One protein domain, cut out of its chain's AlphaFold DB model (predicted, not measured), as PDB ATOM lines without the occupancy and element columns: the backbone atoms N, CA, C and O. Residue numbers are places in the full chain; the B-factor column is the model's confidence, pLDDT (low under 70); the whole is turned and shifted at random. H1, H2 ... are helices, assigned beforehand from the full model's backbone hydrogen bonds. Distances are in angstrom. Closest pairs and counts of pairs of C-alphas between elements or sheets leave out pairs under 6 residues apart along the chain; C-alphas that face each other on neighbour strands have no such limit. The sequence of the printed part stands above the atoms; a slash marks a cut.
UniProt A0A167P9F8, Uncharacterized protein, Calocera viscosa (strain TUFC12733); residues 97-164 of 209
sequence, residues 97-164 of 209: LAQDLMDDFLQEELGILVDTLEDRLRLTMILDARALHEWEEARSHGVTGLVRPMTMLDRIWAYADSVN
ATOM      1  N   LEU A  97      72.410 -41.237  68.361       68.75
ATOM      2  CA  LEU A  97      72.684 -41.192  66.916       68.75
ATOM      3  C   LEU A  97      72.187 -42.432  66.156       68.75
ATOM      4  O   LEU A  97      71.781 -42.337  64.998       68.75
ATOM      5  N   ALA A  98      72.232 -43.612  66.781       72.75
ATOM      6  CA  ALA A  98      71.710 -44.839  66.178       72.75
ATOM      7  C   ALA A  98      70.175 -44.846  66.127       72.75
ATOM      8  O   ALA A  98      69.591 -45.460  65.231       72.75
ATOM      9  N   GLN A  99      69.533 -44.174  67.085       76.69
ATOM     10  CA  GLN A  99      68.087 -44.042  67.154       76.69
ATOM     11  C   GLN A  99      67.579 -42.987  66.164       76.69
ATOM     12  O   GLN A  99      66.648 -43.283  65.422       76.69
ATOM     13  N   ASP A 100      68.271 -41.854  66.030       77.19
ATOM     14  CA  ASP A 100      67.980 -40.834  65.012       77.19
ATOM     15  C   ASP A 100      68.058 -41.401  63.583       77.19
ATOM     16  O   ASP A 100      67.159 -41.192  62.776       77.19
ATOM     17  N   LEU A 101      69.083 -42.208  63.274       76.69
ATOM     18  CA  LEU A 101      69.204 -42.865  61.962       76.69
ATOM     19  C   LEU A 101      68.082 -43.884  61.695       76.69
ATOM     20  O   LEU A 101      67.682 -44.083  60.546       76.69
ATOM     21  N   MET A 102      67.595 -44.557  62.741       81.44
ATOM     22  CA  MET A 102      66.469 -45.486  62.640       81.44
ATOM     23  C   MET A 102      65.150 -44.735  62.436       81.44
ATOM     24  O   MET A 102      64.323 -45.161  61.632       81.44
ATOM     25  N   ASP A 103      64.967 -43.614  63.128       85.88
ATOM     26  CA  ASP A 103      63.781 -42.768  63.017       85.88
ATOM     27  C   ASP A 103      63.720 -42.068  61.651       85.88
ATOM     28  O   ASP A 103      62.656 -42.051  61.030       85.88
ATOM     29  N   ASP A 104      64.856 -41.605  61.122       85.69
ATOM     30  CA  ASP A 104      64.969 -41.060  59.764       85.69
ATOM     31  C   ASP A 104      64.587 -42.106  58.703       85.69
ATOM     32  O   ASP A 104      63.808 -41.818  57.789       85.69
ATOM     33  N   PHE A 105      65.073 -43.345  58.849       88.62
ATOM     34  CA  PHE A 105      64.713 -44.448  57.955       88.62
ATOM     35  C   PHE A 105      63.218 -44.789  58.038       88.62
ATOM     36  O   PHE A 105      62.551 -44.921  57.011       88.62
ATOM     37  N   LEU A 106      62.667 -44.901  59.252       90.81
ATOM     38  CA  LEU A 106      61.241 -45.166  59.466       90.81
ATOM     39  C   LEU A 106      60.368 -44.053  58.887       90.81
ATOM     40  O   LEU A 106      59.312 -44.326  58.313       90.81
ATOM     41  N   GLN A 107      60.796 -42.802  59.027       92.62
ATOM     42  CA  GLN A 107      60.096 -41.654  58.476       92.62
ATOM     43  C   GLN A 107      60.132 -41.656  56.943       92.62
ATOM     44  O   GLN A 107      59.103 -41.385  56.319       92.62
ATOM     45  N   GLU A 108      61.270 -41.985  56.332       93.31
ATOM     46  CA  GLU A 108      61.397 -42.108  54.878       93.31
ATOM     47  C   GLU A 108      60.532 -43.253  54.331       93.31
ATOM     48  O   GLU A 108      59.743 -43.042  53.406       93.31
ATOM     49  N   GLU A 109      60.598 -44.443  54.932       92.94
ATOM     50  CA  GLU A 109      59.808 -45.602  54.504       92.94
ATOM     51  C   GLU A 109      58.300 -45.352  54.669       92.94
ATOM     52  O   GLU A 109      57.508 -45.650  53.768       92.94
ATOM     53  N   LEU A 110      57.891 -44.735  55.785       93.19
ATOM     54  CA  LEU A 110      56.505 -44.326  55.995       93.19
ATOM     55  C   LEU A 110      56.070 -43.274  54.968       93.19
ATOM     56  O   LEU A 110      54.945 -43.348  54.473       93.19
ATOM     57  N   GLY A 111      56.950 -42.331  54.621       94.12
ATOM     58  CA  GLY A 111      56.713 -41.342  53.572       94.12
ATOM     59  C   GLY A 111      56.420 -42.001  52.225       94.12
ATOM     60  O   GLY A 111      55.366 -41.758  51.638       94.12
ATOM     61  N   ILE A 112      57.280 -42.927  51.794       94.94
ATOM     62  CA  ILE A 112      57.106 -43.681  50.541       94.94
ATOM     63  C   ILE A 112      55.789 -44.468  50.547       94.94
ATOM     64  O   ILE A 112      55.080 -44.523  49.534       94.94
ATOM     65  N   LEU A 113      55.435 -45.084  51.678       94.69
ATOM     66  CA  LEU A 113      54.180 -45.818  51.810       94.69
ATOM     67  C   LEU A 113      52.964 -44.890  51.679       94.69
ATOM     68  O   LEU A 113      52.010 -45.239  50.980       94.69
ATOM     69  N   VAL A 114      52.989 -43.726  52.331       94.88
ATOM     70  CA  VAL A 114      51.912 -42.728  52.254       94.88
ATOM     71  C   VAL A 114      51.759 -42.209  50.828       94.88
ATOM     72  O   VAL A 114      50.639 -42.220  50.317       94.88
ATOM     73  N   ASP A 115      52.855 -41.861  50.158       95.44
ATOM     74  CA  ASP A 115      52.836 -41.394  48.766       95.44
ATOM     75  C   ASP A 115      52.259 -42.467  47.831       95.44
ATOM     76  O   ASP A 115      51.369 -42.205  47.020       95.44
ATOM     77  N   THR A 116      52.678 -43.723  48.010       94.56
ATOM     78  CA  THR A 116      52.163 -44.858  47.228       94.56
ATOM     79  C   THR A 116      50.664 -45.071  47.451       94.56
ATOM     80  O   THR A 116      49.923 -45.402  46.517       94.56
ATOM     81  N   LEU A 117      50.191 -44.919  48.690       93.31
ATOM     82  CA  LEU A 117      48.770 -45.010  49.015       93.31
ATOM     83  C   LEU A 117      47.984 -43.840  48.418       93.31
ATOM     84  O   LEU A 117      46.882 -44.061  47.911       93.31
ATOM     85  N   GLU A 118      48.542 -42.633  48.433       94.81
ATOM     86  CA  GLU A 118      47.918 -41.454  47.839       94.81
ATOM     87  C   GLU A 118      47.768 -41.610  46.322       94.81
ATOM     88  O   GLU A 118      46.685 -41.387  45.779       94.81
ATOM     89  N   ASP A 119      48.803 -42.083  45.631       94.88
ATOM     90  CA  ASP A 119      48.750 -42.308  44.187       94.88
ATOM     91  C   ASP A 119      47.750 -43.401  43.804       94.88
ATOM     92  O   ASP A 119      46.971 -43.245  42.857       94.88
ATOM     93  N   ARG A 120      47.687 -44.488  44.582       93.00
ATOM     94  CA  ARG A 120      46.661 -45.525  44.401       93.00
ATOM     95  C   ARG A 120      45.255 -44.984  44.639       93.00
ATOM     96  O   ARG A 120      44.341 -45.333  43.886       93.00
ATOM     97  N   LEU A 121      45.070 -44.137  45.651       92.81
ATOM     98  CA  LEU A 121      43.791 -43.492  45.936       92.81
ATOM     99  C   LEU A 121      43.372 -42.589  44.770       92.81
ATOM    100  O   LEU A 121      42.256 -42.725  44.272       92.81
ATOM    101  N   ARG A 122      44.276 -41.735  44.275       94.12
ATOM    102  CA  ARG A 122      44.030 -40.861  43.117       94.12
ATOM    103  C   ARG A 122      43.627 -41.662  41.883       94.12
ATOM    104  O   ARG A 122      42.615 -41.347  41.257       94.12
ATOM    105  N   LEU A 123      44.368 -42.724  41.561       94.88
ATOM    106  CA  LEU A 123      44.050 -43.592  40.425       94.88
ATOM    107  C   LEU A 123      42.669 -44.239  40.583       94.88
ATOM    108  O   LEU A 123      41.877 -44.241  39.642       94.88
ATOM    109  N   THR A 124      42.358 -44.744  41.776       94.19
ATOM    110  CA  THR A 124      41.062 -45.375  42.061       94.19
ATOM    111  C   THR A 124      39.914 -44.380  41.905       94.19
ATOM    112  O   THR A 124      38.916 -44.703  41.266       94.19
ATOM    113  N   MET A 125      40.070 -43.146  42.392       93.88
ATOM    114  CA  MET A 125      39.060 -42.096  42.229       93.88
ATOM    115  C   MET A 125      38.795 -41.755  40.756       93.88
ATOM    116  O   MET A 125      37.645 -41.531  40.379       93.88
ATOM    117  N   ILE A 126      39.832 -41.741  39.910       96.00
ATOM    118  CA  ILE A 126      39.683 -41.513  38.463       96.00
ATOM    119  C   ILE A 126      38.906 -42.663  37.811       96.00
ATOM    120  O   ILE A 126      37.997 -42.421  37.014       96.00
ATOM    121  N   LEU A 127      39.240 -43.910  38.154       95.81
ATOM    122  CA  LEU A 127      38.551 -45.091  37.631       95.81
ATOM    123  C   LEU A 127      37.081 -45.131  38.064       95.81
ATOM    124  O   LEU A 127      36.211 -45.392  37.236       95.81
ATOM    125  N   ASP A 128      36.795 -44.804  39.323       96.50
ATOM    126  CA  ASP A 128      35.433 -44.711  39.847       96.50
ATOM    127  C   ASP A 128      34.617 -43.632  39.133       96.50
ATOM    128  O   ASP A 128      33.469 -43.872  38.755       96.50
ATOM    129  N   ALA A 129      35.206 -42.451  38.917       94.94
ATOM    130  CA  ALA A 129      34.552 -41.364  38.197       94.94
ATOM    131  C   ALA A 129      34.198 -41.780  36.764       94.94
ATOM    132  O   ALA A 129      33.088 -41.520  36.299       94.94
ATOM    133  N   ARG A 130      35.111 -42.483  36.084       97.06
ATOM    134  CA  ARG A 130      34.870 -43.010  34.740       97.06
ATOM    135  C   ARG A 130      33.769 -44.069  34.728       97.06
ATOM    136  O   ARG A 130      32.856 -43.968  33.917       97.06
ATOM    137  N   ALA A 131      33.817 -45.043  35.634       95.25
ATOM    138  CA  ALA A 131      32.802 -46.092  35.716       95.25
ATOM    139  C   ALA A 131      31.407 -45.519  36.017       95.25
ATOM    140  O   ALA A 131      30.411 -45.951  35.436       95.25
ATOM    141  N   LEU A 132      31.325 -44.522  36.906       96.00
ATOM    142  CA  LEU A 132      30.081 -43.800  37.170       96.00
ATOM    143  C   LEU A 132      29.587 -43.052  35.934       96.00
ATOM    144  O   LEU A 132      28.398 -43.128  35.635       96.00
ATOM    145  N   HIS A 133      30.478 -42.376  35.212       96.50
ATOM    146  CA  HIS A 133      30.118 -41.655  33.997       96.50
ATOM    147  C   HIS A 133      29.563 -42.593  32.919       96.50
ATOM    148  O   HIS A 133      28.489 -42.336  32.387       96.50
ATOM    149  N   GLU A 134      30.231 -43.721  32.663       95.62
ATOM    150  CA  GLU A 134      29.778 -44.739  31.705       95.62
ATOM    151  C   GLU A 134      28.415 -45.332  32.108       95.62
ATOM    152  O   GLU A 134      27.541 -45.554  31.266       95.62
ATOM    153  N   TRP A 135      28.183 -45.539  33.410       96.56
ATOM    154  CA  TRP A 135      26.882 -45.982  33.913       96.56
ATOM    155  C   TRP A 135      25.785 -44.924  33.725       96.56
ATOM    156  O   TRP A 135      24.670 -45.261  33.319       96.56
ATOM    157  N   GLU A 136      26.072 -43.652  34.012       96.38
ATOM    158  CA  GLU A 136      25.132 -42.542  33.811       96.38
ATOM    159  C   GLU A 136      24.795 -42.352  32.332       96.38
ATOM    160  O   GLU A 136      23.622 -42.189  31.981       96.38
ATOM    161  N   GLU A 137      25.799 -42.450  31.463       97.00
ATOM    162  CA  GLU A 137      25.636 -42.397  30.019       97.00
ATOM    163  C   GLU A 137      24.728 -43.533  29.544       97.00
ATOM    164  O   GLU A 137      23.685 -43.271  28.940       97.00
ATOM    165  N   ALA A 138      25.025 -44.788  29.885       94.06
ATOM    166  CA  ALA A 138      24.189 -45.923  29.501       94.06
ATOM    167  C   ALA A 138      22.748 -45.791  30.025       94.06
ATOM    168  O   ALA A 138      21.779 -46.053  29.305       94.06
ATOM    169  N   ARG A 139      22.583 -45.301  31.258       95.62
ATOM    170  CA  ARG A 139      21.268 -45.030  31.844       95.62
ATOM    171  C   ARG A 139      20.500 -43.957  31.067       95.62
ATOM    172  O   ARG A 139      19.295 -44.109  30.866       95.62
ATOM    173  N   SER A 140      21.166 -42.887  30.636       94.25
ATOM    174  CA  SER A 140      20.548 -41.806  29.850       94.25
ATOM    175  C   SER A 140      20.082 -42.260  28.463       94.25
ATOM    176  O   SER A 140      19.069 -41.771  27.971       94.25
ATOM    177  N   HIS A 141      20.734 -43.277  27.893       96.19
ATOM    178  CA  HIS A 141      20.326 -43.938  26.650       96.19
ATOM    179  C   HIS A 141      19.157 -44.924  26.837       96.19
ATOM    180  O   HIS A 141      18.785 -45.642  25.910       96.19
ATOM    181  N   GLY A 142      18.557 -44.973  28.030       92.31
ATOM    182  CA  GLY A 142      17.410 -45.829  28.322       92.31
ATOM    183  C   GLY A 142      17.776 -47.282  28.616       92.31
ATOM    184  O   GLY A 142      16.879 -48.125  28.694       92.31
ATOM    185  N   VAL A 143      19.062 -47.597  28.819       91.75
ATOM    186  CA  VAL A 143      19.463 -48.924  29.290       91.75
ATOM    187  C   VAL A 143      18.997 -49.080  30.737       91.75
ATOM    188  O   VAL A 143      19.417 -48.356  31.641       91.75
ATOM    189  N   THR A 144      18.088 -50.027  30.958       90.56
ATOM    190  CA  THR A 144      17.541 -50.343  32.283       90.56
ATOM    191  C   THR A 144      18.175 -51.620  32.829       90.56
ATOM    192  O   THR A 144      18.658 -52.459  32.076       90.56
ATOM    193  N   GLY A 145      18.206 -51.764  34.157       89.62
ATOM    194  CA  GLY A 145      18.769 -52.950  34.816       89.62
ATOM    195  C   GLY A 145      20.283 -52.918  35.056       89.62
ATOM    196  O   GLY A 145      20.809 -53.854  35.650       89.62
ATOM    197  N   LEU A 146      20.983 -51.846  34.667       91.06
ATOM    198  CA  LEU A 146      22.391 -51.651  35.023       91.06
ATOM    199  C   LEU A 146      22.534 -51.275  36.500       91.06
ATOM    200  O   LEU A 146      21.972 -50.277  36.962       91.06
ATOM    201  N   VAL A 147      23.332 -52.045  37.236       93.19
ATOM    202  CA  VAL A 147      23.675 -51.750  38.631       93.19
ATOM    203  C   VAL A 147      24.646 -50.574  38.672       93.19
ATOM    204  O   VAL A 147      25.630 -50.560  37.937       93.19
ATOM    205  N   ARG A 148      24.373 -49.584  39.532       93.56
ATOM    206  CA  ARG A 148      25.293 -48.461  39.754       93.56
ATOM    207  C   ARG A 148      26.610 -49.001  40.326       93.56
ATOM    208  O   ARG A 148      26.548 -49.728  41.322       93.56
ATOM    209  N   PRO A 149      27.775 -48.663  39.747       93.94
ATOM    210  CA  PRO A 149      29.051 -49.124  40.276       93.94
ATOM    211  C   PRO A 149      29.269 -48.584  41.693       93.94
ATOM    212  O   PRO A 149      28.907 -47.447  42.000       93.94
ATOM    213  N   MET A 150      29.841 -49.425  42.555       94.62
ATOM    214  CA  MET A 150      30.171 -49.066  43.931       94.62
ATOM    215  C   MET A 150      31.567 -48.455  43.980       94.62
ATOM    216  O   MET A 150      32.551 -49.147  43.704       94.62
ATOM    217  N   THR A 151      31.640 -47.189  44.370       94.75
ATOM    218  CA  THR A 151      32.891 -46.431  44.437       94.75
ATOM    219  C   THR A 151      33.662 -46.698  45.724       94.75
ATOM    220  O   THR A 151      33.128 -47.199  46.718       94.75
ATOM    221  N   MET A 152      34.932 -46.313  45.743       91.88
ATOM    222  CA  MET A 152      35.773 -46.299  46.930       91.88
ATOM    223  C   MET A 152      35.178 -45.423  48.036       91.88
ATOM    224  O   MET A 152      35.231 -45.812  49.200       91.88
ATOM    225  N   LEU A 153      34.544 -44.296  47.693       90.25
ATOM    226  CA  LEU A 153      33.840 -43.463  48.672       90.25
ATOM    227  C   LEU A 153      32.666 -44.210  49.307       90.25
ATOM    228  O   LEU A 153      32.524 -44.165  50.526       90.25
ATOM    229  N   ASP A 154      31.877 -44.947  48.521       92.88
ATOM    230  CA  ASP A 154      30.779 -45.762  49.061       92.88
ATOM    231  C   ASP A 154      31.308 -46.811  50.055       92.88
ATOM    232  O   ASP A 154      30.698 -47.057  51.096       92.88
ATOM    233  N   ARG A 155      32.477 -47.399  49.774       91.31
ATOM    234  CA  ARG A 155      33.136 -48.362  50.672       91.31
ATOM    235  C   ARG A 155      33.663 -47.707  51.948       91.31
ATOM    236  O   ARG A 155      33.499 -48.278  53.021       91.31
ATOM    237  N   ILE A 156      34.268 -46.522  51.845       89.88
ATOM    238  CA  ILE A 156      34.765 -45.761  53.005       89.88
ATOM    239  C   ILE A 156      33.599 -45.371  53.916       89.88
ATOM    240  O   ILE A 156      33.696 -45.532  55.130       89.88
ATOM    241  N   TRP A 157      32.485 -44.917  53.340       91.31
ATOM    242  CA  TRP A 157      31.271 -44.611  54.094       91.31
ATOM    243  C   TRP A 157      30.697 -45.848  54.784       91.31
ATOM    244  O   TRP A 157      30.463 -45.811  55.990       91.31
ATOM    245  N   ALA A 158      30.565 -46.967  54.066       91.94
ATOM    246  CA  ALA A 158      30.102 -48.222  54.657       91.94
ATOM    247  C   ALA A 158      31.011 -48.702  55.804       91.94
ATOM    248  O   ALA A 158      30.529 -49.202  56.822       91.94
ATOM    249  N   TYR A 159      32.327 -48.520  55.671       90.31
ATOM    250  CA  TYR A 159      33.276 -48.828  56.736       90.31
ATOM    251  C   TYR A 159      33.108 -47.895  57.942       90.31
ATOM    252  O   TYR A 159      33.020 -48.375  59.071       90.31
ATOM    253  N   ALA A 160      33.008 -46.581  57.724       90.31
ATOM    254  CA  ALA A 160      32.815 -45.604  58.795       90.31
ATOM    255  C   ALA A 160      31.531 -45.873  59.599       90.31
ATOM    256  O   ALA A 160      31.550 -45.812  60.831       90.31
ATOM    257  N   ASP A 161      30.446 -46.247  58.920       89.12
ATOM    258  CA  ASP A 161      29.198 -46.657  59.567       89.12
ATOM    259  C   ASP A 161      29.397 -47.923  60.414       89.12
ATOM    260  O   ASP A 161      29.021 -47.948  61.587       89.12
ATOM    261  N   SER A 162      30.100 -48.934  59.888       86.88
ATOM    262  CA  SER A 162      30.382 -50.172  60.633       86.88
ATOM    263  C   SER A 162      31.210 -49.949  61.909       86.88
ATOM    264  O   SER A 162      30.966 -50.586  62.939       86.88
ATOM    265  N   VAL A 163      32.159 -49.007  61.883       84.19
ATOM    266  CA  VAL A 163      32.973 -48.643  63.054       84.19
ATOM    267  C   VAL A 163      32.116 -47.927  64.102       84.19
ATOM    268  O   VAL A 163      32.208 -48.232  65.296       84.19
ATOM    269  N   ASN A 164      31.237 -47.020  63.671       78.56
ATOM    270  CA  ASN A 164      30.312 -46.315  64.558       78.56
ATOM    271  C   ASN A 164      29.319 -47.264  65.243       78.56
ATOM    272  O   ASN A 164      29.051 -47.115  66.439       78.56
TER     273      ASN A 164
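AT A GLANCE: This is residues 97 to 164 of the 209 residues of an uncharacterized protein of Calocera viscosa (strain TUFC12733) (UniProt A0A167P9F8). One very long helix, H1, makes the length of the domain; after it the chain folds back beside the last part of H1, and a short helix, H2, then sticks out sideways with residues 154 to 164. The outline is a long rod, H1, with H2 as a side arm that starts beside residues 124 to 128 of H1. The printed part has 68 residues with two named helices, H1 then H2, and no named strand; the class is all helix. The whole is extended, with a radius of gyration of the C-alphas of 19.6 A and spans of 68 by 28 by 10 A.

IN THESE COORDINATES: Find C-alpha 97 at (72.684, -41.192, 66.916); from there H1, residues 97 to 140, runs 64.0 A to C-alpha 140 at (20.548, -41.806, 29.850). Go on past residues 141 to 151 to C-alpha 152, where H2, residues 152 to 164, begins; it runs 18.5 A to C-alpha 164 at (30.312, -46.315, 64.558).

HOW THE PARTS SIT: Look first at residues 97 to 120 of H1, which stand free. Farther along, H1 and H2 only just touch, with 3 pairs of C-alphas within 8 A, made by residues 124 to 128 of H1 and residue 152 of H2 alone. The closest C-alphas are those of Met 125 and Met 152, 7.1 A apart. The two helices run opposite ways at a steep tilt of 65 degrees, with centres 17.7 A apart. From there, residues 154 to 164 of H2 stand free. In H1 and H2 every O i to N i+4 pair is within hydrogen-bond range.

THE WHOLE: The two C-alphas farthest apart are those of Leu 97 and Gly 142, 67.6 A. The printed part has no cut, and the link from H1 to H2, 11 residues, is long. The mean pLDDT of the printed part is 91.3; residue 97 is under 70.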